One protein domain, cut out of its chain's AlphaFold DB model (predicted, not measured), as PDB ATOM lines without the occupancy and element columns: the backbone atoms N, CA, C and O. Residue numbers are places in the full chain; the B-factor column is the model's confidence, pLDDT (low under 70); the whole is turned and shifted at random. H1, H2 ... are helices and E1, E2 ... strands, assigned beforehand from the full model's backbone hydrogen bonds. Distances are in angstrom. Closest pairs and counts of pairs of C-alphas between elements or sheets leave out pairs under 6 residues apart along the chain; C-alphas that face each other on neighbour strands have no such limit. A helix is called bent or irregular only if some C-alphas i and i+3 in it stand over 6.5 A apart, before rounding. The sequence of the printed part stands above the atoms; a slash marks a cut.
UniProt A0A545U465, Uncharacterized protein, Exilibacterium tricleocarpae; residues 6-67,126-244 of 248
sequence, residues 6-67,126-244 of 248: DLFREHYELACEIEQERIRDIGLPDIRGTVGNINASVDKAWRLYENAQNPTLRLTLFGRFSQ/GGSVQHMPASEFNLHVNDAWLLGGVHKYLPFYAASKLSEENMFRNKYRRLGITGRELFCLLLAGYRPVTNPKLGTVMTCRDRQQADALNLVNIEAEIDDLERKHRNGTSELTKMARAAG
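What this domain is: This is residues 6 to 67 and 126 to 244 of the 248 residues of an uncharacterized protein of Exilibacterium tricleocarpae (UniProt A0A545U465). Two helices, H3 and H5, make the core of a compact body; H2 packs side by side with H3, the pair H1 and H7 covers one end of the core, and a small twisted sheet of four short strands covers another side. H8 packs on H5, about perpendicular to H7, and the hairpin E3 and E4 makes the part of the sheet farther from the core. The printed part has 181 residues with eight named helices and four named strands, in the order H1 H2 E1 H3 E2 H4 H5 E3 E4 H6 H7 H8. The mixed sheet runs E1 E2 E4 E3, and the class is mixed, helices and strands. The whole is compact, with a radius of gyration of the C-alphas of 15.5 A, and rounded, with spans of 44 by 39 by 36 A.

Where its parts are: H1, residues 6 to 25, begins at C-alpha 6 at (188.098, 170.514, 171.315) and is 28.7 A long from first to last C-alpha. H2, residues 38 to 53, is 22.5 A long; it is neither bent nor irregular, but only just: C-alphas 40 and 43 are 6.2 A apart. E1 is residues 60 to 62. After the cut come H3, residues 139 to 150, 16.2 A long, E2, residues 156 to 158, and H4, residues 164 to 167. H5, residues 177 to 187, begins at C-alpha 177 at (196.383, 189.747, 156.191) and is 15.3 A long. E3, residues 190 to 195, is 14.9 A long, and E4, residues 199 to 204, is 16.4 A long. H6 is residues 207 to 212, and H7, residues 215 to 229, is 20.7 A long. H8, residues 235 to 242, ends at C-alpha 242 at (185.478, 206.032, 163.085).

How they stand to each other: H3 is the hub and touches four helices. It touches H2 at a shallow tilt of 22 degrees, the same way, with the closest C-alphas, those of Tyr 49 and Gly 148, 4.3 A apart. It touches H5 at a steep tilt of 41 degrees; the closest C-alphas, those of Leu 146 and Glu 181, are 7.0 A apart. H7 touches H3 with residue 215 alone, 7.1 A from Ala 144 between C-alphas. H1 and H3 only just touch, with 3 pairs of C-alphas within 8 A, the closest those of Cys 16 and His 140 at 7.2 A. H1 and H7 touch at a shallow tilt of 19 degrees, the same way; the C-alphas of Ala 15 and Val 216, their closest, are 4.8 A apart. H3 and H5 are on one face of the sheet, two layers, helices over strands; H5 has a height over the sheet of 9.1 A and lies over E2 and E4. E1 and E2 are parallel, with N 157 and O 60 at 2.8 A. E2 and E4 are antiparallel, with N 202 and O 156 at 2.7 A. E3 and E4 form an antiparallel hairpin, with N 193 and O 201 at 2.7 A. E2, H4, H5 and E3 make a split strand-helix-strand unit, two strands running the same way with E4 between them in the sheet; its crossover is right-handed. H4 touches H5, the closest C-alphas, those of Met 167 and Gly 179, being 3.7 A apart. H8 touches H5, with C-alphas 183 and 236, the closest, 6.6 A apart. H6 is close to H3 but not clearly touching, with the closest C-alphas, those of Val 150 and Ala 210, 6.0 A apart. In H1, H3, H5, H6, H7 and H8 every O i to N i+4 pair is within hydrogen-bond range, in H2 10 of 12 are, and H4 is too short for such a pair.

The domain as a whole: The two C-alphas farthest apart, those of Gly 27 and Pro 196, are 44.9 A apart. Residues 68 to 125 are not printed, and C-alphas 67 and 126 are 19.6 A apart across the cut. The link H1 to H2, 12 residues, is long. The mean pLDDT of the printed part is 83.5; 33 residues are under 70, among them residues 29 to 40 and 126 to 135.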
ATOM      1  N   ASP A   6     189.262 171.072 172.014       96.38
ATOM      2  CA  ASP A   6     188.098 170.514 171.315       96.38
ATOM      3  C   ASP A   6     187.141 171.618 170.853       96.38
ATOM      4  O   ASP A   6     186.781 171.661 169.678       96.38
ATOM      5  N   LEU A   7     186.821 172.580 171.731       97.00
ATOM      6  CA  LEU A   7     186.015 173.749 171.356       97.00
ATOM      7  C   LEU A   7     186.738 174.623 170.320       97.00
ATOM      8  O   LEU A   7     186.121 175.171 169.408       97.00
ATOM      9  N   PHE A   8     188.060 174.771 170.459       96.75
ATOM     10  CA  PHE A   8     188.859 175.474 169.459       96.75
ATOM     11  C   PHE A   8     188.786 174.782 168.099       96.75
ATOM     12  O   PHE A   8     188.577 175.459 167.098       96.75
ATOM     13  N   ARG A   9     188.934 173.452 168.068       95.50
ATOM     14  CA  ARG A   9     188.902 172.643 166.849       95.50
ATOM     15  C   ARG A   9     187.558 172.759 166.146       95.50
ATOM     16  O   ARG A   9     187.556 173.082 164.965       95.50
ATOM     17  N   GLU A  10     186.456 172.611 166.877       95.56
ATOM     18  CA  GLU A  10     185.100 172.787 166.342       95.56
ATOM     19  C   GLU A  10     184.938 174.156 165.663       95.56
ATOM     20  O   GLU A  10     184.534 174.255 164.506       95.56
ATOM     21  N   HIS A  11     185.327 175.234 166.350       96.88
ATOM     22  CA  HIS A  11     185.228 176.581 165.789       96.88
ATOM     23  C   HIS A  11     186.202 176.827 164.628       96.88
ATOM     24  O   HIS A  11     185.896 177.618 163.739       96.88
ATOM     25  N   TYR A  12     187.384 176.211 164.654       94.44
ATOM     26  CA  TYR A  12     188.380 176.326 163.592       94.44
ATOM     27  C   TYR A  12     187.888 175.654 162.309       94.44
ATOM     28  O   TYR A  12     187.947 176.256 161.240       94.44
ATOM     29  N   GLU A  13     187.356 174.438 162.426       92.75
ATOM     30  CA  GLU A  13     186.770 173.685 161.317       92.75
ATOM     31  C   GLU A  13     185.578 174.438 160.717       92.75
ATOM     32  O   GLU A  13     185.570 174.690 159.512       92.75
ATOM     33  N   LEU A  14     184.651 174.926 161.549       94.00
ATOM     34  CA  LEU A  14     183.508 175.716 161.081       94.00
ATOM     35  C   LEU A  14     183.936 177.032 160.406       94.00
ATOM     36  O   LEU A  14     183.383 177.428 159.383       94.00
ATOM     37  N   ALA A  15     184.957 177.712 160.931       93.19
ATOM     38  CA  ALA A  15     185.519 178.906 160.297       93.19
ATOM     39  C   ALA A  15     186.137 178.590 158.919       93.19
ATOM     40  O   ALA A  15     185.998 179.376 157.973       93.19
ATOM     41  N   CYS A  16     186.794 177.436 158.772       89.19
ATOM     42  CA  CYS A  16     187.277 176.957 157.478       89.19
ATOM     43  C   CYS A  16     186.123 176.653 156.510       89.19
ATOM     44  O   CYS A  16     186.221 177.013 155.337       89.19
ATOM     45  N   GLU A  17     185.032 176.044 156.979       89.81
ATOM     46  CA  GLU A  17     183.839 175.768 156.167       89.81
ATOM     47  C   GLU A  17     183.186 177.057 155.647       89.81
ATOM     48  O   GLU A  17     182.937 177.163 154.445       89.81
ATOM     49  N   ILE A  18     183.012 178.069 156.508       90.25
ATOM     50  CA  ILE A  18     182.472 179.390 156.126       90.25
ATOM     51  C   ILE A  18     183.314 180.022 155.008       90.25
ATOM     52  O   ILE A  18     182.780 180.524 154.017       90.25
ATOM     53  N   GLU A  19     184.645 179.980 155.125       86.88
ATOM     54  CA  GLU A  19     185.538 180.481 154.073       86.88
ATOM     55  C   GLU A  19     185.406 179.673 152.772       86.88
ATOM     56  O   GLU A  19     185.392 180.247 151.682       86.88
ATOM     57  N   GLN A  20     185.297 178.346 152.852       84.31
ATOM     58  CA  GLN A  20     185.138 177.501 151.666       84.31
ATOM     59  C   GLN A  20     183.812 177.759 150.946       84.31
ATOM     60  O   GLN A  20     183.775 177.804 149.715       84.31
ATOM     61  N   GLU A  21     182.719 177.940 151.685       87.38
ATOM     62  CA  GLU A  21     181.432 178.373 151.134       87.38
ATOM     63  C   GLU A  21     181.550 179.740 150.467       87.38
ATOM     64  O   GLU A  21     181.218 179.870 149.286       87.38
ATOM     65  N   ARG A  22     182.156 180.718 151.150       85.19
ATOM     66  CA  ARG A  22     182.416 182.047 150.587       85.19
ATOM     67  C   ARG A  22     183.207 181.973 149.281       85.19
ATOM     68  O   ARG A  22     182.827 182.635 148.319       85.19
ATOM     69  N   ILE A  23     184.283 181.183 149.216       82.44
ATOM     70  CA  ILE A  23     185.107 181.007 148.004       82.44
ATOM     71  C   ILE A  23     184.291 180.398 146.856       82.44
ATOM     72  O   ILE A  23     184.420 180.848 145.711       82.44
ATOM     73  N   ARG A  24     183.440 179.406 147.149       83.94
ATOM     74  CA  ARG A  24     182.552 178.781 146.157       83.94
ATOM     75  C   ARG A  24     181.546 179.785 145.599       83.94
ATOM     76  O   ARG A  24     181.430 179.897 144.379       83.94
ATOM     77  N   ASP A  25     180.909 180.570 146.463       83.69
ATOM     78  CA  ASP A  25     179.900 181.566 146.080       83.69
ATOM     79  C   ASP A  25     180.450 182.660 145.151       83.69
ATOM     80  O   ASP A  25     179.720 183.232 144.339       83.69
ATOM     81  N   ILE A  26     181.744 182.976 145.252       77.12
ATOM     82  CA  ILE A  26     182.391 184.026 144.447       77.12
ATOM     83  C   ILE A  26     183.064 183.527 143.179       77.12
ATOM     84  O   ILE A  26     183.602 184.342 142.427       77.12
ATOM     85  N   GLY A  27     183.064 182.213 142.946       77.31
ATOM     86  CA  GLY A  27     183.731 181.608 141.795       77.31
ATOM     87  C   GLY A  27     185.229 181.916 141.735       77.31
ATOM     88  O   GLY A  27     185.805 181.941 140.645       77.31
ATOM     89  N   LEU A  28     185.871 182.194 142.878       70.38
ATOM     90  CA  LEU A  28     187.322 182.324 142.907       70.38
ATOM     91  C   LEU A  28     187.937 180.926 142.780       70.38
ATOM     92  O   LEU A  28     187.423 179.974 143.368       70.38
ATOM     93  N   PRO A  29     189.038 180.780 142.020       65.31
ATOM     94  CA  PRO A  29     189.759 179.520 141.992       65.31
ATOM     95  C   PRO A  29     190.198 179.186 143.415       65.31
ATOM     96  O   PRO A  29     190.626 180.082 144.143       65.31
ATOM     97  N   ASP A  30     190.125 177.911 143.792       60.00
ATOM     98  CA  ASP A  30     190.744 177.440 145.026       60.00
ATOM     99  C   ASP A  30     192.254 177.714 144.935       60.00
ATOM    100  O   ASP A  30     193.006 177.052 144.206       60.00
ATOM    101  N   ILE A  31     192.696 178.796 145.576       54.25
ATOM    102  CA  ILE A  31     194.097 179.197 145.570       54.25
ATOM    103  C   ILE A  31     194.804 178.214 146.499       54.25
ATOM    104  O   ILE A  31     194.627 178.260 147.712       54.25
ATOM    105  N   ARG A  32     195.607 177.308 145.925       41.09
ATOM    106  CA  ARG A  32     196.425 176.332 146.667       41.09
ATOM    107  C   ARG A  32     197.062 176.988 147.903       41.09
ATOM    108  O   ARG A  32     197.899 177.877 147.761       41.09
ATOM    109  N   GLY A  33     196.637 176.545 149.084       48.62
ATOM    110  CA  GLY A  33     196.986 177.122 150.389       48.62
ATOM    111  C   GLY A  33     195.783 177.254 151.330       48.62
ATOM    112  O   GLY A  33     195.948 177.134 152.538       48.62
ATOM    113  N   THR A  34     194.566 177.405 150.796       48.16
ATOM    114  CA  THR A  34     193.335 177.511 151.612       48.16
ATOM    115  C   THR A  34     192.781 176.168 152.102       48.16
ATOM    116  O   THR A  34     192.038 176.140 153.076       48.16
ATOM    117  N   VAL A  35     193.158 175.050 151.470       49.28
ATOM    118  CA  VAL A  35     192.608 173.701 151.756       49.28
ATOM    119  C   VAL A  35     193.721 172.670 152.035       49.28
ATOM    120  O   VAL A  35     193.544 171.459 151.920       49.28
ATOM    121  N   GLY A  36     194.924 173.133 152.396       51.97
ATOM    122  CA  GLY A  36     196.008 172.248 152.830       51.97
ATOM    123  C   GLY A  36     195.703 171.640 154.201       51.97
ATOM    124  O   GLY A  36     195.538 172.386 155.157       51.97
ATOM    125  N   ASN A  37     195.613 170.303 154.264       56.47
ATOM    126  CA  ASN A  37     195.440 169.442 155.450       56.47
ATOM    127  C   ASN A  37     194.946 170.171 156.721       56.47
ATOM    128  O   ASN A  37     195.735 170.471 157.620       56.47
ATOM    129  N   ILE A  38     193.634 170.430 156.785       58.97
ATOM    130  CA  ILE A  38     192.940 171.132 157.884       58.97
ATOM    131  C   ILE A  38     193.353 170.569 159.257       58.97
ATOM    132  O   ILE A  38     193.639 171.327 160.182       58.97
ATOM    133  N   ASN A  39     193.531 169.249 159.355       56.09
ATOM    134  CA  ASN A  39     193.930 168.577 160.594       56.09
ATOM    135  C   ASN A  39     195.370 168.902 161.022       56.09
ATOM    136  O   ASN A  39     195.634 169.115 162.201       56.09
ATOM    137  N   ALA A  40     196.321 168.994 160.088       57.97
ATOM    138  CA  ALA A  40     197.682 169.436 160.417       57.97
ATOM    139  C   ALA A  40     197.736 170.936 160.764       57.97
ATOM    140  O   ALA A  40     198.680 171.398 161.410       57.97
ATOM    141  N   SER A  41     196.729 171.690 160.320       73.44
ATOM    142  CA  SER A  41     196.595 173.122 160.546       73.44
ATOM    143  C   SER A  41     196.005 173.438 161.927       73.44
ATOM    144  O   SER A  41     196.504 174.348 162.587       73.44
ATOM    145  N   VAL A  42     195.031 172.657 162.418       87.69
ATOM    146  CA  VAL A  42     194.332 172.966 163.680       87.69
ATOM    147  C   VAL A  42     195.227 172.862 164.915       87.69
ATOM    148  O   VAL A  42     195.242 173.781 165.730       87.69
ATOM    149  N   ASP A  43     196.050 171.817 165.036       85.94
ATOM    150  CA  ASP A  43     196.947 171.668 166.192       85.94
ATOM    151  C   ASP A  43     198.019 172.773 166.219       85.94
ATOM    152  O   ASP A  43     198.430 173.245 167.282       85.94
ATOM    153  N   LYS A  44     198.464 173.227 165.040       84.56
ATOM    154  CA  LYS A  44     199.405 174.350 164.912       84.56
ATOM    155  C   LYS A  44     198.738 175.676 165.246       84.56
ATOM    156  O   LYS A  44     199.327 176.478 165.968       84.56
ATOM    157  N   ALA A  45     197.518 175.889 164.763       88.19
ATOM    158  CA  ALA A  45     196.717 177.061 165.087       88.19
ATOM    159  C   ALA A  45     196.419 177.135 166.593       88.19
ATOM    160  O   ALA A  45     196.558 178.205 167.183       88.19
ATOM    161  N   TRP A  46     196.111 176.004 167.234       91.75
ATOM    162  CA  TRP A  46     195.918 175.921 168.682       91.75
ATOM    163  C   TRP A  46     197.184 176.308 169.451       91.75
ATOM    164  O   TRP A  46     197.149 177.184 170.313       91.75
ATOM    165  N   ARG A  47     198.338 175.734 169.092       86.56
ATOM    166  CA  ARG A  47     199.619 176.098 169.722       86.56
ATOM    167  C   ARG A  47     199.940 177.577 169.539       86.56
ATOM    168  O   ARG A  47     200.429 178.227 170.460       86.56
ATOM    169  N   LEU A  48     199.683 178.128 168.358       85.69
ATOM    170  CA  LEU A  48     199.839 179.557 168.104       85.69
ATOM    171  C   LEU A  48     198.930 180.405 168.986       85.69
ATOM    172  O   LEU A  48     199.400 181.379 169.571       85.69
ATOM    173  N   TYR A  49     197.664 180.013 169.106       92.06
ATOM    174  CA  TYR A  49     196.693 180.642 169.987       92.06
ATOM    175  C   TYR A  49     197.173 180.640 171.446       92.06
ATOM    176  O   TYR A  49     197.189 181.692 172.084       92.06
ATOM    177  N   GLU A  50     197.624 179.499 171.974       89.81
ATOM    178  CA  GLU A  50     198.162 179.391 173.339       89.81
ATOM    179  C   GLU A  50     199.406 180.263 173.545       89.81
ATOM    180  O   GLU A  50     199.506 180.998 174.527       89.81
ATOM    181  N   ASN A  51     200.341 180.243 172.596       84.31
ATOM    182  CA  ASN A  51     201.573 181.023 172.698       84.31
ATOM    183  C   ASN A  51     201.322 182.530 172.630       84.31
ATOM    184  O   ASN A  51     201.954 183.304 173.352       84.31
ATOM    185  N   ALA A  52     200.388 182.961 171.782       87.38
ATOM    186  CA  ALA A  52     200.044 184.366 171.628       87.38
ATOM    187  C   ALA A  52     199.412 184.971 172.890       87.38
ATOM    188  O   ALA A  52     199.432 186.189 173.050       87.38
ATOM    189  N   GLN A  53     198.902 184.147 173.809       90.31
ATOM    190  CA  GLN A  53     198.404 184.605 175.106       90.31
ATOM    191  C   GLN A  53     199.534 185.085 176.036       90.31
ATOM    192  O   GLN A  53     199.312 185.948 176.881       90.31
ATOM    193  N   ASN A  54     200.751 184.553 175.891       85.12
ATOM    194  CA  ASN A  54     201.894 184.901 176.738       85.12
ATOM    195  C   ASN A  54     203.180 185.053 175.905       85.12
ATOM    196  O   ASN A  54     204.113 184.264 176.055       85.12
ATOM    197  N   PRO A  55     203.264 186.069 175.026       78.69
ATOM    198  CA  PRO A  55     204.419 186.240 174.159       78.69
ATOM    199  C   PRO A  55     205.657 186.619 174.978       78.69
ATOM    200  O   PRO A  55     205.612 187.529 175.810       78.69
ATOM    201  N   THR A  56     206.787 185.974 174.685       71.69
ATOM    202  CA  THR A  56     208.050 186.140 175.423       71.69
ATOM    203  C   THR A  56     208.496 187.600 175.528       71.69
ATOM    204  O   THR A  56     208.833 188.057 176.621       71.69
ATOM    205  N   LEU A  57     208.440 188.376 174.434       67.50
ATOM    206  CA  LEU A  57     208.869 189.785 174.456       67.50
ATOM    207  C   LEU A  57     207.743 190.757 174.833       67.50
ATOM    208  O   LEU A  57     207.952 191.970 174.771       67.50
ATOM    209  N   ARG A  58     206.557 190.256 175.214       75.81
ATOM    210  CA  ARG A  58     205.377 191.066 175.583       75.81
ATOM    211  C   ARG A  58     204.992 192.116 174.534       75.81
ATOM    212  O   ARG A  58     204.476 193.179 174.872       75.81
ATOM    213  N   LEU A  59     205.270 191.831 173.266       78.44
ATOM    214  CA  LEU A  59     205.066 192.748 172.152       78.44
ATOM    215  C   LEU A  59     204.350 192.004 171.025       78.44
ATOM    216  O   LEU A  59     204.977 191.217 170.334       78.44
ATOM    217  N   THR A  60     203.064 192.245 170.789       85.50
ATOM    218  CA  THR A  60     202.370 191.651 169.632       85.50
ATOM    219  C   THR A  60     202.371 192.627 168.464       85.50
ATOM    220  O   THR A  60     202.054 193.803 168.618       85.50
ATOM    221  N   LEU A  61     202.780 192.168 167.283       86.56
ATOM    222  CA  LEU A  61     202.910 193.006 166.089       86.56
ATOM    223  C   LEU A  61     201.914 192.534 165.034       86.56
ATOM    224  O   LEU A  61     201.921 191.349 164.735       86.56
ATOM    225  N   PHE A  62     201.123 193.432 164.452       88.75
ATOM    226  CA  PHE A  62     200.214 193.109 163.343       88.75
ATOM    227  C   PHE A  62     200.586 193.889 162.079       88.75
ATOM    228  O   PHE A  62     201.244 194.932 162.136       88.75
ATOM    229  N   GLY A  63     200.153 193.394 160.929       84.38
ATOM    230  CA  GLY A  63     200.480 193.909 159.614       84.38
ATOM    231  C   GLY A  63     201.793 193.360 159.057       84.38
ATOM    232  O   GLY A  63     202.582 192.680 159.717       84.38
ATOM    233  N   ARG A  64     202.042 193.665 157.782       71.50
ATOM    234  CA  ARG A  64     203.219 193.169 157.058       71.50
ATOM    235  C   ARG A  64     204.510 193.860 157.489       71.50
ATOM    236  O   ARG A  64     204.539 195.076 157.666       71.50
ATOM    237  N   PHE A  65     205.598 193.090 157.524       58.38
ATOM    238  CA  PHE A  65     206.965 193.606 157.600       58.38
ATOM    239  C   PHE A  65     207.504 193.797 156.187       58.38
ATOM    240  O   PHE A  65     207.631 192.844 155.423       58.38
ATOM    241  N   SER A  66     207.863 195.029 155.838       43.75
ATOM    242  CA  SER A  66     208.708 195.269 154.670       43.75
ATOM    243  C   SER A  66     210.147 194.911 155.047       43.75
ATOM    244  O   SER A  66     210.785 195.626 155.822       43.75
ATOM    245  N   GLN A  67     210.684 193.803 154.525       39.34
ATOM    246  CA  GLN A  67     212.131 193.604 154.549       39.34
ATOM    247  C   GLN A  67     212.770 194.483 153.470       39.34
ATOM    248  O   GLN A  67     212.434 194.398 152.292       39.34
ATOM    249  N   GLY A 126     211.532 178.051 167.750       42.31
ATOM    250  CA  GLY A 126     210.411 178.924 167.434       42.31
ATOM    251  C   GLY A 126     210.248 179.257 165.957       42.31
ATOM    252  O   GLY A 126     211.150 179.208 165.127       42.31
ATOM    253  N   GLY A 127     209.019 179.600 165.613       46.50
ATOM    254  CA  GLY A 127     208.684 179.997 164.265       46.50
ATOM    255  C   GLY A 127     207.612 181.037 164.387       46.50
ATOM    256  O   GLY A 127     206.521 180.734 164.849       46.50
ATOM    257  N   SER A 128     207.919 182.260 163.970       57.72
ATOM    258  CA  SER A 128     206.853 183.197 163.660       57.72
ATOM    259  C   SER A 128     205.878 182.551 162.686       57.72
ATOM    260  O   SER A 128     206.292 181.728 161.873       57.72
ATOM    261  N   VAL A 129     204.614 182.967 162.695       62.78
ATOM    262  CA  VAL A 129     203.709 182.653 161.583       62.78
ATOM    263  C   VAL A 129     204.348 183.020 160.225       62.78
ATOM    264  O   VAL A 129     204.118 182.359 159.222       62.78
ATOM    265  N   GLN A 130     205.274 183.990 160.209       58.44
ATOM    266  CA  GLN A 130     206.096 184.365 159.047       58.44
ATOM    267  C   GLN A 130     207.177 183.343 158.656       58.44
ATOM    268  O   GLN A 130     207.692 183.390 157.543       58.44
ATOM    269  N   HIS A 131     207.564 182.461 159.573       59.81
ATOM    270  CA  HIS A 131     208.501 181.355 159.356       59.81
ATOM    271  C   HIS A 131     207.782 180.012 159.174       59.81
ATOM    272  O   HIS A 131     208.442 178.993 158.976       59.81
ATOM    273  N   MET A 132     206.447 180.006 159.223       67.56
ATOM    274  CA  MET A 132     205.649 178.842 158.876       67.56
ATOM    275  C   MET A 132     205.875 178.491 157.396       67.56
ATOM    276  O   MET A 132     205.847 179.391 156.548       67.56
ATOM    277  N   PRO A 133     206.093 177.210 157.046       69.25
ATOM    278  CA  PRO A 133     206.130 176.791 155.654       69.25
ATOM    279  C   PRO A 133     204.864 177.245 154.921       69.25
ATOM    280  O   PRO A 133     203.758 177.134 155.447       69.25
ATOM    281  N   ALA A 134     205.005 177.711 153.679       68.12
ATOM    282  CA  ALA A 134     203.866 178.193 152.892       68.12
ATOM    283  C   ALA A 134     202.765 177.128 152.697       68.12
ATOM    284  O   ALA A 134     201.613 177.474 152.484       68.12
ATOM    285  N   SER A 135     203.114 175.840 152.787       68.25
ATOM    286  CA  SER A 135     202.178 174.710 152.736       68.25
ATOM    287  C   SER A 135     201.336 174.529 154.003       68.25
ATOM    288  O   SER A 135     200.407 173.729 153.997       68.25
ATOM    289  N   GLU A 136     201.693 175.205 155.091       73.12
ATOM    290  CA  GLU A 136     201.057 175.083 156.407       73.12
ATOM    291  C   GLU A 136     200.349 176.372 156.831       73.12
ATOM    292  O   GLU A 136     199.440 176.335 157.660       73.12
ATOM    293  N   PHE A 137     200.759 177.504 156.256       77.62
ATOM    294  CA  PHE A 137     200.151 178.802 156.501       77.62
ATOM    295  C   PHE A 137     198.814 178.948 155.782       77.62
ATOM    296  O   PHE A 137     198.715 178.743 154.572       77.62
ATOM    297  N   ASN A 138     197.810 179.414 156.519       81.69
ATOM    298  CA  ASN A 138     196.564 179.936 155.979       81.69
ATOM    299  C   ASN A 138     196.069 181.114 156.840       81.69
ATOM    300  O   ASN A 138     196.695 181.486 157.836       81.69
ATOM    301  N   LEU A 139     194.958 181.730 156.433       85.06
ATOM    302  CA  LEU A 139     194.401 182.887 157.136       85.06
ATOM    303  C   LEU A 139     193.886 182.519 158.536       85.06
ATOM    304  O   LEU A 139     194.173 183.251 159.477       85.06
ATOM    305  N   HIS A 140     193.250 181.360 158.707       89.81
ATOM    306  CA  HIS A 140     192.727 180.901 159.999       89.81
ATOM    307  C   HIS A 140     193.819 180.665 161.045       89.81
ATOM    308  O   HIS A 140     193.634 180.986 162.217       89.81
ATOM    309  N   VAL A 141     194.988 180.168 160.636       88.00
ATOM    310  CA  VAL A 141     196.183 180.083 161.489       88.00
ATOM    311  C   VAL A 141     196.583 181.474 161.993       88.00
ATOM    312  O   VAL A 141     196.892 181.643 163.176       88.00
ATOM    313  N   ASN A 142     196.587 182.473 161.106       88.12
ATOM    314  CA  ASN A 142     196.903 183.851 161.474       88.12
ATOM    315  C   ASN A 142     195.865 184.422 162.449       88.12
ATOM    316  O   ASN A 142     196.223 185.051 163.444       88.12
ATOM    317  N   ASP A 143     194.585 184.166 162.192       92.50
ATOM    318  CA  ASP A 143     193.496 184.645 163.039       92.50
ATOM    319  C   ASP A 143     193.510 183.971 164.414       92.50
ATOM    320  O   ASP A 143     193.256 184.633 165.417       92.50
ATOM    321  N   ALA A 144     193.898 182.694 164.501       93.62
ATOM    322  CA  ALA A 144     194.103 182.002 165.771       93.62
ATOM    323  C   ALA A 144     195.226 182.641 166.604       93.62
ATOM    324  O   ALA A 144     195.040 182.887 167.798       93.62
ATOM    325  N   TRP A 145     196.366 182.971 165.984       91.62
ATOM    326  CA  TRP A 145     197.438 183.722 166.649       91.62
ATOM    327  C   TRP A 145     196.928 185.075 167.170       91.62
ATOM    328  O   TRP A 145     197.101 185.397 168.348       91.62
ATOM    329  N   LEU A 146     196.247 185.850 166.323       94.00
ATOM    330  CA  LEU A 146     195.709 187.155 166.701       94.00
ATOM    331  C   LEU A 146     194.732 187.029 167.879       94.00
ATOM    332  O   LEU A 146     194.828 187.758 168.868       94.00
ATOM    333  N   LEU A 147     193.821 186.062 167.794       96.56
ATOM    334  CA  LEU A 147     192.775 185.825 168.776       96.56
ATOM    335  C   LEU A 147     193.331 185.388 170.139       96.56
ATOM    336  O   LEU A 147     192.732 185.687 171.174       96.56
ATOM    337  N   GLY A 148     194.489 184.723 170.172       95.19
ATOM    338  CA  GLY A 148     195.198 184.414 171.417       95.19
ATOM    339  C   GLY A 148     195.624 185.680 172.160       95.19
ATOM    340  O   GLY A 148     195.348 185.829 173.352       95.19
ATOM    341  N   GLY A 149     196.209 186.645 171.448       94.88
ATOM    342  CA  GLY A 149     196.571 187.933 172.041       94.88
ATOM    343  C   GLY A 149     195.352 188.792 172.412       94.88
ATOM    344  O   GLY A 149     195.370 189.454 173.452       94.88
ATOM    345  N   VAL A 150     194.275 188.735 171.616       97.75
ATOM    346  CA  VAL A 150     192.996 189.415 171.904       97.75
ATOM    347  C   VAL A 150     192.389 188.928 173.219       97.75
ATOM    348  O   VAL A 150     192.050 189.743 174.074       97.75
ATOM    349  N   HIS A 151     192.343 187.612 173.438       97.81
ATOM    350  CA  HIS A 151     191.814 187.014 174.668       97.81
ATOM    351  C   HIS A 151     192.664 187.273 175.922       97.81
ATOM    352  O   HIS A 151     192.239 186.982 177.038       97.81
ATOM    353  N   LYS A 152     193.872 187.826 175.769       96.31
ATOM    354  CA  LYS A 152     194.682 188.344 176.887       96.31
ATOM    355  C   LYS A 152     194.768 189.859 176.911       96.31
ATOM    356  O   LYS A 152     195.526 190.418 177.703       96.31
ATOM    357  N   TYR A 153     193.973 190.519 176.075       97.38
ATOM    358  CA  TYR A 153     193.882 191.969 175.975       97.38
ATOM    359  C   TYR A 153     195.245 192.627 175.707       97.38
ATOM    360  O   TYR A 153     195.504 193.751 176.148       97.38
ATOM    361  N   LEU A 154     196.141 191.917 175.011       95.31
ATOM    362  CA  LEU A 154     197.498 192.387 174.752       95.31
ATOM    363  C   LEU A 154     197.481 193.573 173.783       95.31
ATOM    364  O   LEU A 154     196.634 193.604 172.892       95.31
ATOM    365  N   PRO A 155     198.405 194.541 173.915       94.75
ATOM    366  CA  PRO A 155     198.525 195.646 172.970       94.75
ATOM    367  C   PRO A 155     199.163 195.190 171.652       94.75
ATOM    368  O   PRO A 155     200.259 194.639 171.667       94.75
ATOM    369  N   PHE A 156     198.530 195.493 170.516       94.00
ATOM    370  CA  PHE A 156     199.043 195.157 169.182       94.00
ATOM    371  C   PHE A 156     199.641 196.378 168.486       94.00
ATOM    372  O   PHE A 156     198.978 197.400 168.335       94.00
ATOM    373  N   TYR A 157     200.877 196.285 168.015       91.62
ATOM    374  CA  TYR A 157     201.592 197.393 167.387       91.62
ATOM    375  C   TYR A 157     201.611 197.205 165.873       91.62
ATOM    376  O   TYR A 157     201.930 196.122 165.381       91.62
ATOM    377  N   ALA A 158     201.290 198.262 165.132       89.38
ATOM    378  CA  ALA A 158     201.301 198.212 163.678       89.38
ATOM    379  C   ALA A 158     202.750 198.111 163.163       89.38
ATOM    380  O   ALA A 158     203.570 199.002 163.387       89.38
ATOM    381  N   ALA A 159     203.070 197.029 162.455       85.81
ATOM    382  CA  ALA A 159     204.382 196.797 161.848       85.81
ATOM    383  C   ALA A 159     204.597 197.608 160.556       85.81
ATOM    384  O   ALA A 159     205.725 197.768 160.089       85.81
ATOM    385  N   SER A 160     203.519 198.130 159.973       80.38
ATOM    386  CA  SER A 160     203.529 198.960 158.769       80.38
ATOM    387  C   SER A 160     202.428 200.017 158.815       80.38
ATOM    388  O   SER A 160     201.537 199.985 159.663       80.38
ATOM    389  N   LYS A 161     202.509 200.989 157.898       83.00
ATOM    390  CA  LYS A 161     201.449 201.984 157.713       83.00
ATOM    391  C   LYS A 161     200.142 201.297 157.316       83.00
ATOM    392  O   LYS A 161     200.135 200.440 156.430       83.00
ATOM    393  N   LEU A 162     199.049 201.729 157.934       85.44
ATOM    394  CA  LEU A 162     197.702 201.304 157.577       85.44
ATOM    395  C   LEU A 162     197.240 202.146 156.383       85.44
ATOM    396  O   LEU A 162     197.042 203.350 156.506       85.44
ATOM    397  N   SER A 163     197.136 201.510 155.223       85.38
ATOM    398  CA  SER A 163     196.645 202.098 153.976       85.38
ATOM    399  C   SER A 163     195.632 201.151 153.351       85.38
ATOM    400  O   SER A 163     195.665 199.945 153.613       85.38
ATOM    401  N   GLU A 164     194.737 201.667 152.510       83.62
ATOM    402  CA  GLU A 164     193.768 200.811 151.812       83.62
ATOM    403  C   GLU A 164     194.467 199.738 150.972       83.62
ATOM    404  O   GLU A 164     194.059 198.580 150.993       83.62
ATOM    405  N   GLU A 165     195.585 200.085 150.333       81.12
ATOM    406  CA  GLU A 165     196.411 199.151 149.562       81.12
ATOM    407  C   GLU A 165     196.961 197.992 150.412       81.12
ATOM    408  O   GLU A 165     197.024 196.854 149.952       81.12
ATOM    409  N   ASN A 166     197.330 198.253 151.671       80.50
ATOM    410  CA  ASN A 166     197.832 197.214 152.574       80.50
ATOM    411  C   ASN A 166     196.709 196.374 153.195       80.50
ATOM    412  O   ASN A 166     196.945 195.225 153.580       80.50
ATOM    413  N   MET A 167     195.511 196.944 153.329       85.94
ATOM    414  CA  MET A 167     194.355 196.273 153.924       85.94
ATOM    415  C   MET A 167     193.584 195.426 152.910       85.94
ATOM    416  O   MET A 167     193.023 194.402 153.294       85.94
ATOM    417  N   PHE A 168     193.589 195.799 151.628       82.19
ATOM    418  CA  PHE A 168     192.788 195.156 150.589       82.19
ATOM    419  C   PHE A 168     193.637 194.578 149.464       82.19
ATOM    420  O   PHE A 168     194.499 195.231 148.884       82.19
ATOM    421  N   ARG A 169     193.319 193.347 149.062       76.88
ATOM    422  CA  ARG A 169     193.798 192.782 147.800       76.88
ATOM    423  C   ARG A 169     192.813 193.139 146.689       76.88
ATOM    424  O   ARG A 169     191.903 192.365 146.391       76.88
ATOM    425  N   ASN A 170     193.041 194.277 146.030       68.69
ATOM    426  CA  ASN A 170     192.173 194.810 144.965       68.69
ATOM    427  C   ASN A 170     191.825 193.792 143.868       68.69
ATOM    428  O   ASN A 170     190.688 193.750 143.406       68.69
ATOM    429  N   LYS A 171     192.773 192.921 143.491       67.62
ATOM    430  CA  LYS A 171     192.560 191.881 142.468       67.62
ATOM    431  C   LYS A 171     191.446 190.891 142.832       67.62
ATOM    432  O   LYS A 171     190.789 190.372 141.938       67.62
ATOM    433  N   TYR A 172     191.247 190.639 144.124       66.00
ATOM    434  CA  TYR A 172     190.309 189.631 144.621       66.00
ATOM    435  C   TYR A 172     189.134 190.240 145.393       66.00
ATOM    436  O   TYR A 172     188.212 189.514 145.734       66.00
ATOM    437  N   ARG A 173     189.146 191.561 145.644       75.94
ATOM    438  CA  ARG A 173     188.168 192.261 146.501       75.94
ATOM    439  C   ARG A 173     188.060 191.639 147.900       75.94
ATOM    440  O   ARG A 173     186.981 191.586 148.476       75.94
ATOM    441  N   ARG A 174     189.194 191.165 148.417       82.75
ATOM    442  CA  ARG A 174     189.313 190.501 149.720       82.75
ATOM    443  C   ARG A 174     190.209 191.290 150.651       82.75
ATOM    444  O   ARG A 174     191.099 192.015 150.187       82.75
ATOM    445  N   LEU A 175     190.030 191.096 151.947       86.75
ATOM    446  CA  LEU A 175     190.984 191.577 152.927       86.75
ATOM    447  C   LEU A 175     192.335 190.874 152.733       86.75
ATOM    448  O   LEU A 175     192.433 189.656 152.569       86.75
ATOM    449  N   GLY A 176     193.410 191.657 152.746       85.06
ATOM    450  CA  GLY A 176     194.748 191.131 152.990       85.06
ATOM    451  C   GLY A 176     194.919 190.752 154.463       85.06
ATOM    452  O   GLY A 176     194.075 191.076 155.293       85.06
ATOM    453  N   ILE A 177     196.051 190.129 154.802       86.06
ATOM    454  CA  ILE A 177     196.383 189.747 156.191       86.06
ATOM    455  C   ILE A 177     196.240 190.951 157.136       86.06
ATOM    456  O   ILE A 177     195.459 190.895 158.077       86.06
ATOM    457  N   THR A 178     196.880 192.083 156.813       88.88
ATOM    458  CA  THR A 178     196.782 193.322 157.607       88.88
ATOM    459  C   THR A 178     195.338 193.813 157.760       88.88
ATOM    460  O   THR A 178     194.965 194.317 158.815       88.88
ATOM    461  N   GLY A 179     194.526 193.696 156.704       91.31
ATOM    462  CA  GLY A 179     193.124 194.111 156.729       91.31
ATOM    463  C   GLY A 179     192.292 193.241 157.664       91.31
ATOM    464  O   GLY A 179     191.547 193.777 158.478       91.31
ATOM    465  N   ARG A 180     192.474 191.915 157.598       92.44
ATOM    466  CA  ARG A 180     191.817 190.955 158.500       92.44
ATOM    467  C   ARG A 180     192.213 191.193 159.946       92.44
ATOM    468  O   ARG A 180     191.340 191.308 160.797       92.44
ATOM    469  N   GLU A 181     193.507 191.352 160.212       94.44
ATOM    470  CA  GLU A 181     194.013 191.618 161.559       94.44
ATOM    471  C   GLU A 181     193.428 192.902 162.139       94.44
ATOM    472  O   GLU A 181     192.921 192.906 163.260       94.44
ATOM    473  N   LEU A 182     193.446 193.992 161.364       95.00
ATOM    474  CA  LEU A 182     192.874 195.251 161.815       95.00
ATOM    475  C   LEU A 182     191.369 195.125 162.067       95.00
ATOM    476  O   LEU A 182     190.881 195.602 163.090       95.00
ATOM    477  N   PHE A 183     190.641 194.488 161.150       95.62
ATOM    478  CA  PHE A 183     189.204 194.290 161.282       95.62
ATOM    479  C   PHE A 183     188.860 193.487 162.541       95.62
ATOM    480  O   PHE A 183     188.044 193.936 163.340       95.62
ATOM    481  N   CYS A 184     189.559 192.377 162.792       96.69
ATOM    482  CA  CYS A 184     189.384 191.569 163.999       96.69
ATOM    483  C   CYS A 184     189.664 192.362 165.281       96.69
ATOM    484  O   CYS A 184     188.909 192.262 166.246       96.69
ATOM    485  N   LEU A 185     190.716 193.188 165.302       97.94
ATOM    486  CA  LEU A 185     190.997 194.061 166.445       97.94
ATOM    487  C   LEU A 185     189.848 195.055 166.675       97.94
ATOM    488  O   LEU A 185     189.418 195.255 167.811       97.94
ATOM    489  N   LEU A 186     189.314 195.658 165.611       97.31
ATOM    490  CA  LEU A 186     188.181 196.580 165.711       97.31
ATOM    491  C   LEU A 186     186.909 195.888 166.227       97.31
ATOM    492  O   LEU A 186     186.251 196.462 167.100       97.31
ATOM    493  N   LEU A 187     186.611 194.674 165.745       97.19
ATOM    494  CA  LEU A 187     185.514 193.821 166.228       97.19
ATOM    495  C   LEU A 187     185.679 193.438 167.705       97.19
ATOM    496  O   LEU A 187     184.707 193.420 168.448       97.19
ATOM    497  N   ALA A 188     186.912 193.192 168.153       98.25
ATOM    498  CA  ALA A 188     187.244 192.903 169.549       98.25
ATOM    499  C   ALA A 188     187.217 194.144 170.466       98.25
ATOM    500  O   ALA A 188     187.703 194.093 171.597       98.25
ATOM    501  N   GLY A 189     186.751 195.298 169.982       97.69
ATOM    502  CA  GLY A 189     186.698 196.526 170.772       97.69
ATOM    503  C   GLY A 189     188.059 197.190 171.011       97.69
ATOM    504  O   GLY A 189     188.218 197.963 171.962       97.69
ATOM    505  N   TYR A 190     189.066 196.926 170.174       98.19
ATOM    506  CA  TYR A 190     190.346 197.629 170.255       98.19
ATOM    507  C   TYR A 190     190.273 199.021 169.631       98.19
ATOM    508  O   TYR A 190     189.561 199.257 168.652       98.19
ATOM    509  N   ARG A 191     191.050 199.960 170.179       97.56
ATOM    510  CA  ARG A 191     191.177 201.332 169.666       97.56
ATOM    511  C   ARG A 191     192.640 201.767 169.562       97.56
ATOM    512  O   ARG A 191     193.451 201.341 170.397       97.56
ATOM    513  N   PRO A 192     192.977 202.608 168.569       96.25
ATOM    514  CA  PRO A 192     194.324 203.117 168.394       96.25
ATOM    515  C   PRO A 192     194.719 204.044 169.546       96.25
ATOM    516  O   PRO A 192     193.924 204.821 170.073       96.25
ATOM    517  N   VAL A 193     195.987 203.967 169.911       94.56
ATOM    518  CA  VAL A 193     196.696 204.871 170.806       94.56
ATOM    519  C   VAL A 193     198.032 205.174 170.146       94.56
ATOM    520  O   VAL A 193     198.748 204.268 169.717       94.56
ATOM    521  N   THR A 194     198.381 206.454 170.070       91.25
ATOM    522  CA  THR A 194     199.677 206.874 169.538       91.25
ATOM    523  C   THR A 194     200.773 206.584 170.556       91.25
ATOM    524  O   THR A 194     200.764 207.113 171.667       91.25
ATOM    525  N   ASN A 195     201.753 205.769 170.170       87.69
ATOM    526  CA  ASN A 195     202.987 205.581 170.915       87.69
ATOM    527  C   ASN A 195     204.116 206.402 170.264       87.69
ATOM    528  O   ASN A 195     204.449 206.153 169.104       87.69
ATOM    529  N   PRO A 196     204.774 207.320 170.999       81.25
ATOM    530  CA  PRO A 196     205.808 208.191 170.432       81.25
ATOM    531  C   PRO A 196     207.000 207.464 169.796       81.25
ATOM    532  O   PRO A 196     207.673 208.024 168.937       81.25
ATOM    533  N   LYS A 197     207.295 206.232 170.232       82.44
ATOM    534  CA  LYS A 197     208.445 205.448 169.753       82.44
ATOM    535  C   LYS A 197     208.056 204.380 168.739       82.44
ATOM    536  O   LYS A 197     208.858 204.053 167.873       82.44
ATOM    537  N   LEU A 198     206.868 203.805 168.894       80.56
ATOM    538  CA  LEU A 198     206.455 202.586 168.197       80.56
ATOM    539  C   LEU A 198     205.306 202.818 167.204       80.56
ATOM    540  O   LEU A 198     204.902 201.879 166.530       80.56
ATOM    541  N   GLY A 199     204.800 204.050 167.085       88.00
ATOM    542  CA  GLY A 199     203.716 204.392 166.165       88.00
ATOM    543  C   GLY A 199     202.342 203.986 166.700       88.00
ATOM    544  O   GLY A 199     202.055 204.161 167.884       88.00
ATOM    545  N   THR A 200     201.475 203.479 165.825       89.75
ATOM    546  CA  THR A 200     200.099 203.103 166.177       89.75
ATOM    547  C   THR A 200     200.065 201.816 166.996       89.75
ATOM    548  O   THR A 200     200.569 200.777 166.564       89.75
ATOM    549  N   VAL A 201     199.416 201.879 168.160       93.19
ATOM    550  CA  VAL A 201     199.178 200.732 169.043       93.19
ATOM    551  C   VAL A 201     197.685 200.546 169.237       93.19
ATOM    552  O   VAL A 201     196.997 201.453 169.685       93.19
ATOM    553  N   MET A 202     197.176 199.364 168.937       97.06
ATOM    554  CA  MET A 202     195.804 198.975 169.214       97.06
ATOM    555  C   MET A 202     195.725 198.446 170.646       97.06
ATOM    556  O   MET A 202     196.434 197.510 171.016       97.06
ATOM    557  N   THR A 203     194.847 199.033 171.457       97.31
ATOM    558  CA  THR A 203     194.629 198.649 172.863       97.31
ATOM    559  C   THR A 203     193.175 198.257 173.089       97.31
ATOM    560  O   THR A 203     192.277 198.921 172.569       97.31
ATOM    561  N   CYS A 204     192.936 197.194 173.859       98.12
ATOM    562  CA  CYS A 204     191.589 196.731 174.180       98.12
ATOM    563  C   CYS A 204     190.852 197.781 175.028       98.12
ATOM    564  O   CYS A 204     191.362 198.215 176.064       98.12
ATOM    565  N   ARG A 205     189.660 198.196 174.585       98.12
ATOM    566  CA  ARG A 205     188.771 199.102 175.333       98.12
ATOM    567  C   ARG A 205     187.497 198.424 175.814       98.12
ATOM    568  O   ARG A 205     186.876 198.932 176.740       98.12
ATOM    569  N   ASP A 206     187.160 197.280 175.232       98.06
ATOM    570  CA  ASP A 206     185.998 196.482 175.591       98.06
ATOM    571  C   ASP A 206     186.422 195.016 175.737       98.06
ATOM    572  O   ASP A 206     186.615 194.295 174.758       98.06
ATOM    573  N   ARG A 207     186.620 194.584 176.988       97.88
ATOM    574  CA  ARG A 207     187.026 193.203 177.281       97.88
ATOM    575  C   ARG A 207     185.911 192.206 176.999       97.88
ATOM    576  O   ARG A 207     186.211 191.080 176.633       97.88
ATOM    577  N   GLN A 208     184.651 192.621 177.125       97.94
ATOM    578  CA  GLN A 208     183.513 191.750 176.864       97.94
ATOM    579  C   GLN A 208     183.433 191.404 175.373       97.94
ATOM    580  O   GLN A 208     183.260 190.235 175.036       97.94
ATOM    581  N   GLN A 209     183.633 192.386 174.484       97.62
ATOM    582  CA  GLN A 209     183.752 192.127 173.042       97.62
ATOM    583  C   GLN A 209     184.947 191.224 172.724       97.62
ATOM    584  O   GLN A 209     184.803 190.259 171.976       97.62
ATOM    585  N   ALA A 210     186.110 191.493 173.324       98.12
ATOM    586  CA  ALA A 210     187.296 190.660 173.137       98.12
ATOM    587  C   ALA A 210     187.092 189.207 173.611       98.12
ATOM    588  O   ALA A 210     187.570 188.288 172.954       98.12
ATOM    589  N   ASP A 211     186.372 188.988 174.714       97.94
ATOM    590  CA  ASP A 211     186.090 187.653 175.256       97.94
ATOM    591  C   ASP A 211     185.058 186.871 174.446       97.94
ATOM    592  O   ASP A 211     185.139 185.638 174.382       97.94
ATOM    593  N   ALA A 212     184.087 187.576 173.862       97.19
ATOM    594  CA  ALA A 212     183.038 186.989 173.039       97.19
ATOM    595  C   ALA A 212     183.540 186.597 171.641       97.19
ATOM    596  O   ALA A 212     183.006 185.661 171.041       97.19
ATOM    597  N   LEU A 213     184.569 187.284 171.131       98.00
ATOM    598  CA  LEU A 213     185.097 187.033 169.798       98.00
ATOM    599  C   LEU A 213     185.683 185.616 169.684       98.00
ATOM    600  O   LEU A 213     186.394 185.122 170.557       98.00
ATOM    601  N   ASN A 214     185.395 184.948 168.574       97.94
ATOM    602  CA  ASN A 214     185.933 183.634 168.245       97.94
ATOM    603  C   ASN A 214     186.114 183.501 166.724       97.94
ATOM    604  O   ASN A 214     185.690 184.381 165.976       97.94
ATOM    605  N   LEU A 215     186.750 182.419 166.265       96.81
ATOM    606  CA  LEU A 215     187.064 182.226 164.842       96.81
ATOM    607  C   LEU A 215     185.819 182.215 163.942       96.81
ATOM    608  O   LEU A 215     185.859 182.761 162.843       96.81
ATOM    609  N   VAL A 216     184.704 181.662 164.427       96.94
ATOM    610  CA  VAL A 216     183.439 181.597 163.682       96.94
ATOM    611  C   VAL A 216     182.870 182.997 163.481       96.94
ATOM    612  O   VAL A 216     182.537 183.376 162.360       96.94
ATOM    613  N   ASN A 217     182.806 183.801 164.550       96.19
ATOM    614  CA  ASN A 217     182.328 185.179 164.442       96.19
ATOM    615  C   ASN A 217     183.255 186.040 163.576       96.19
ATOM    616  O   ASN A 217     182.760 186.849 162.801       96.19
ATOM    617  N   ILE A 218     184.574 185.839 163.656       95.44
ATOM    618  CA  ILE A 218     185.531 186.522 162.777       95.44
ATOM    619  C   ILE A 218     185.214 186.235 161.307       95.44
ATOM    620  O   ILE A 218     185.090 187.172 160.519       95.44
ATOM    621  N   GLU A 219     185.064 184.966 160.923       94.12
ATOM    622  CA  GLU A 219     184.832 184.630 159.515       94.12
ATOM    623  C   GLU A 219     183.478 185.096 158.997       94.12
ATOM    624  O   GLU A 219     183.413 185.596 157.872       94.12
ATOM    625  N   ALA A 220     182.430 184.991 159.815       94.62
ATOM    626  CA  ALA A 220     181.102 185.481 159.463       94.62
ATOM    627  C   ALA A 220     181.106 186.998 159.208       94.62
ATOM    628  O   ALA A 220     180.593 187.461 158.189       94.62
ATOM    629  N   GLU A 221     181.745 187.774 160.086       95.00
ATOM    630  CA  GLU A 221     181.856 189.228 159.933       95.00
ATOM    631  C   GLU A 221     182.730 189.610 158.730       95.00
ATOM    632  O   GLU A 221     182.438 190.579 158.029       95.00
ATOM    633  N   ILE A 222     183.793 188.847 158.441       92.00
ATOM    634  CA  ILE A 222     184.611 189.090 157.245       92.00
ATOM    635  C   ILE A 222     183.827 188.755 155.977       92.00
ATOM    636  O   ILE A 222     183.946 189.484 154.994       92.00
ATOM    637  N   ASP A 223     183.023 187.691 155.971       90.50
ATOM    638  CA  ASP A 223     182.169 187.363 154.827       90.50
ATOM    639  C   ASP A 223     181.159 188.482 154.562       90.50
ATOM    640  O   ASP A 223     181.084 188.994 153.443       90.50
ATOM    641  N   ASP A 224     180.462 188.948 155.597       90.38
ATOM    642  CA  ASP A 224     179.543 190.080 155.489       90.38
ATOM    643  C   ASP A 224     180.250 191.355 154.987       90.38
ATOM    644  O   ASP A 224     179.792 191.997 154.033       90.38
ATOM    645  N   LEU A 225     181.418 191.682 155.546       88.81
ATOM    646  CA  LEU A 225     182.228 192.823 155.124       88.81
ATOM    647  C   LEU A 225     182.659 192.715 153.653       88.81
ATOM    648  O   LEU A 225     182.523 193.678 152.892       88.81
ATOM    649  N   GLU A 226     183.183 191.562 153.230       86.12
ATOM    650  CA  GLU A 226     183.648 191.333 151.859       86.12
ATOM    651  C   GLU A 226     182.477 191.333 150.863       86.12
ATOM    652  O   GLU A 226     182.618 191.869 149.759       86.12
ATOM    653  N   ARG A 227     181.297 190.813 151.238       83.62
ATOM    654  CA  ARG A 227     180.062 190.914 150.437       83.62
ATOM    655  C   ARG A 227     179.625 192.369 150.270       83.62
ATOM    656  O   ARG A 227     179.369 192.791 149.141       83.62
ATOM    657  N   LYS A 228     179.601 193.153 151.354       80.31
ATOM    658  CA  LYS A 228     179.262 194.588 151.327       80.31
ATOM    659  C   LYS A 228     180.257 195.397 150.498       80.31
ATOM    660  O   LYS A 228     179.849 196.258 149.720       80.31
ATOM    661  N   HIS A 229     181.549 195.076 150.583       73.25
ATOM    662  CA  HIS A 229     182.593 195.769 149.830       73.25
ATOM    663  C   HIS A 229     182.436 195.639 148.307       73.25
ATOM    664  O   HIS A 229     182.817 196.553 147.569       73.25
ATOM    665  N   ARG A 230     181.811 194.562 147.803       67.06
ATOM    666  CA  ARG A 230     181.524 194.419 146.360       67.06
ATOM    667  C   ARG A 230     180.668 195.555 145.799       67.06
ATOM    668  O   ARG A 230     180.742 195.793 144.594       67.06
ATOM    669  N   ASN A 231     179.927 196.254 146.660       56.75
ATOM    670  CA  ASN A 231     179.006 197.329 146.301       56.75
ATOM    671  C   ASN A 231     179.601 198.743 146.481       56.75
ATOM    672  O   ASN A 231     178.902 199.724 146.240       56.75
ATOM    673  N   GLY A 232     180.888 198.865 146.836       52.75
ATOM    674  CA  GLY A 232     181.618 200.139 146.875       52.75
ATOM    675  C   GLY A 232     181.878 200.709 148.278       52.75
ATOM    676  O   GLY A 232     181.089 200.560 149.203       52.75
ATOM    677  N   THR A 233     183.004 201.428 148.399       55.75
ATOM    678  CA  THR A 233     183.707 201.845 149.636       55.75
ATOM    679  C   THR A 233     184.094 200.689 150.563       55.75
ATOM    680  O   THR A 233     183.370 199.721 150.765       55.75
ATOM    681  N   SER A 234     185.284 200.769 151.147       73.62
ATOM    682  CA  SER A 234     185.716 199.827 152.176       73.62
ATOM    683  C   SER A 234     185.017 200.181 153.496       73.62
ATOM    684  O   SER A 234     185.330 201.192 154.125       73.62
ATOM    685  N   GLU A 235     184.043 199.374 153.919       86.25
ATOM    686  CA  GLU A 235     183.435 199.493 155.254       86.25
ATOM    687  C   GLU A 235     184.510 199.433 156.354       86.25
ATOM    688  O   GLU A 235     184.447 200.190 157.319       86.25
ATOM    689  N   LEU A 236     185.590 198.670 156.147       88.94
ATOM    690  CA  LEU A 236     186.758 198.681 157.034       88.94
ATOM    691  C   LEU A 236     187.419 200.062 157.120       88.94
ATOM    692  O   LEU A 236     187.817 200.479 158.201       88.94
ATOM    693  N   THR A 237     187.519 200.801 156.013       89.12
ATOM    694  CA  THR A 237     188.058 202.171 155.993       89.12
ATOM    695  C   THR A 237     187.174 203.077 156.844       89.12
ATOM    696  O   THR A 237     187.688 203.874 157.631       89.12
ATOM    697  N   LYS A 238     185.845 202.945 156.725       90.00
ATOM    698  CA  LYS A 238     184.893 203.706 157.547       90.00
ATOM    699  C   LYS A 238     185.050 203.356 159.025       90.00
ATOM    700  O   LYS A 238     185.180 204.265 159.842       90.00
ATOM    701  N   MET A 239     185.124 202.068 159.360       92.06
ATOM    702  CA  MET A 239     185.338 201.590 160.730       92.06
ATOM    703  C   MET A 239     186.668 202.076 161.312       92.06
ATOM    704  O   MET A 239     186.704 202.572 162.435       92.06
ATOM    705  N   ALA A 240     187.755 201.990 160.543       91.56
ATOM    706  CA  ALA A 240     189.075 202.443 160.959       91.56
ATOM    707  C   ALA A 240     189.073 203.952 161.250       91.56
ATOM    708  O   ALA A 240     189.505 204.371 162.324       91.56
ATOM    709  N   ARG A 241     188.505 204.768 160.352       92.31
ATOM    710  CA  ARG A 241     188.374 206.220 160.563       92.31
ATOM    711  C   ARG A 241     187.492 206.551 161.766       92.31
ATOM    712  O   ARG A 241     187.868 207.399 162.568       92.31
ATOM    713  N   ALA A 242     186.361 205.862 161.929       92.94
ATOM    714  CA  ALA A 242     185.478 206.032 163.085       92.94
ATOM    715  C   ALA A 242     186.168 205.656 164.408       92.94
ATOM    716  O   ALA A 242     185.901 206.258 165.444       92.94
ATOM    717  N   ALA A 243     187.101 204.703 164.370       92.81
ATOM    718  CA  ALA A 243     187.946 204.347 165.503       92.81
ATOM    719  C   ALA A 243     189.112 205.327 165.741       92.81
ATOM    720  O   ALA A 243     189.855 205.139 166.702       92.81
ATOM    721  N   GLY A 244     189.285 206.359 164.908       92.44
ATOM    722  CA  GLY A 244     190.371 207.337 165.018       92.44
ATOM    723  C   GLY A 244     191.693 206.886 164.393       92.44
ATOM    724  O   GLY A 244     192.749 207.394 164.762       92.44
TER     725      GLY A 244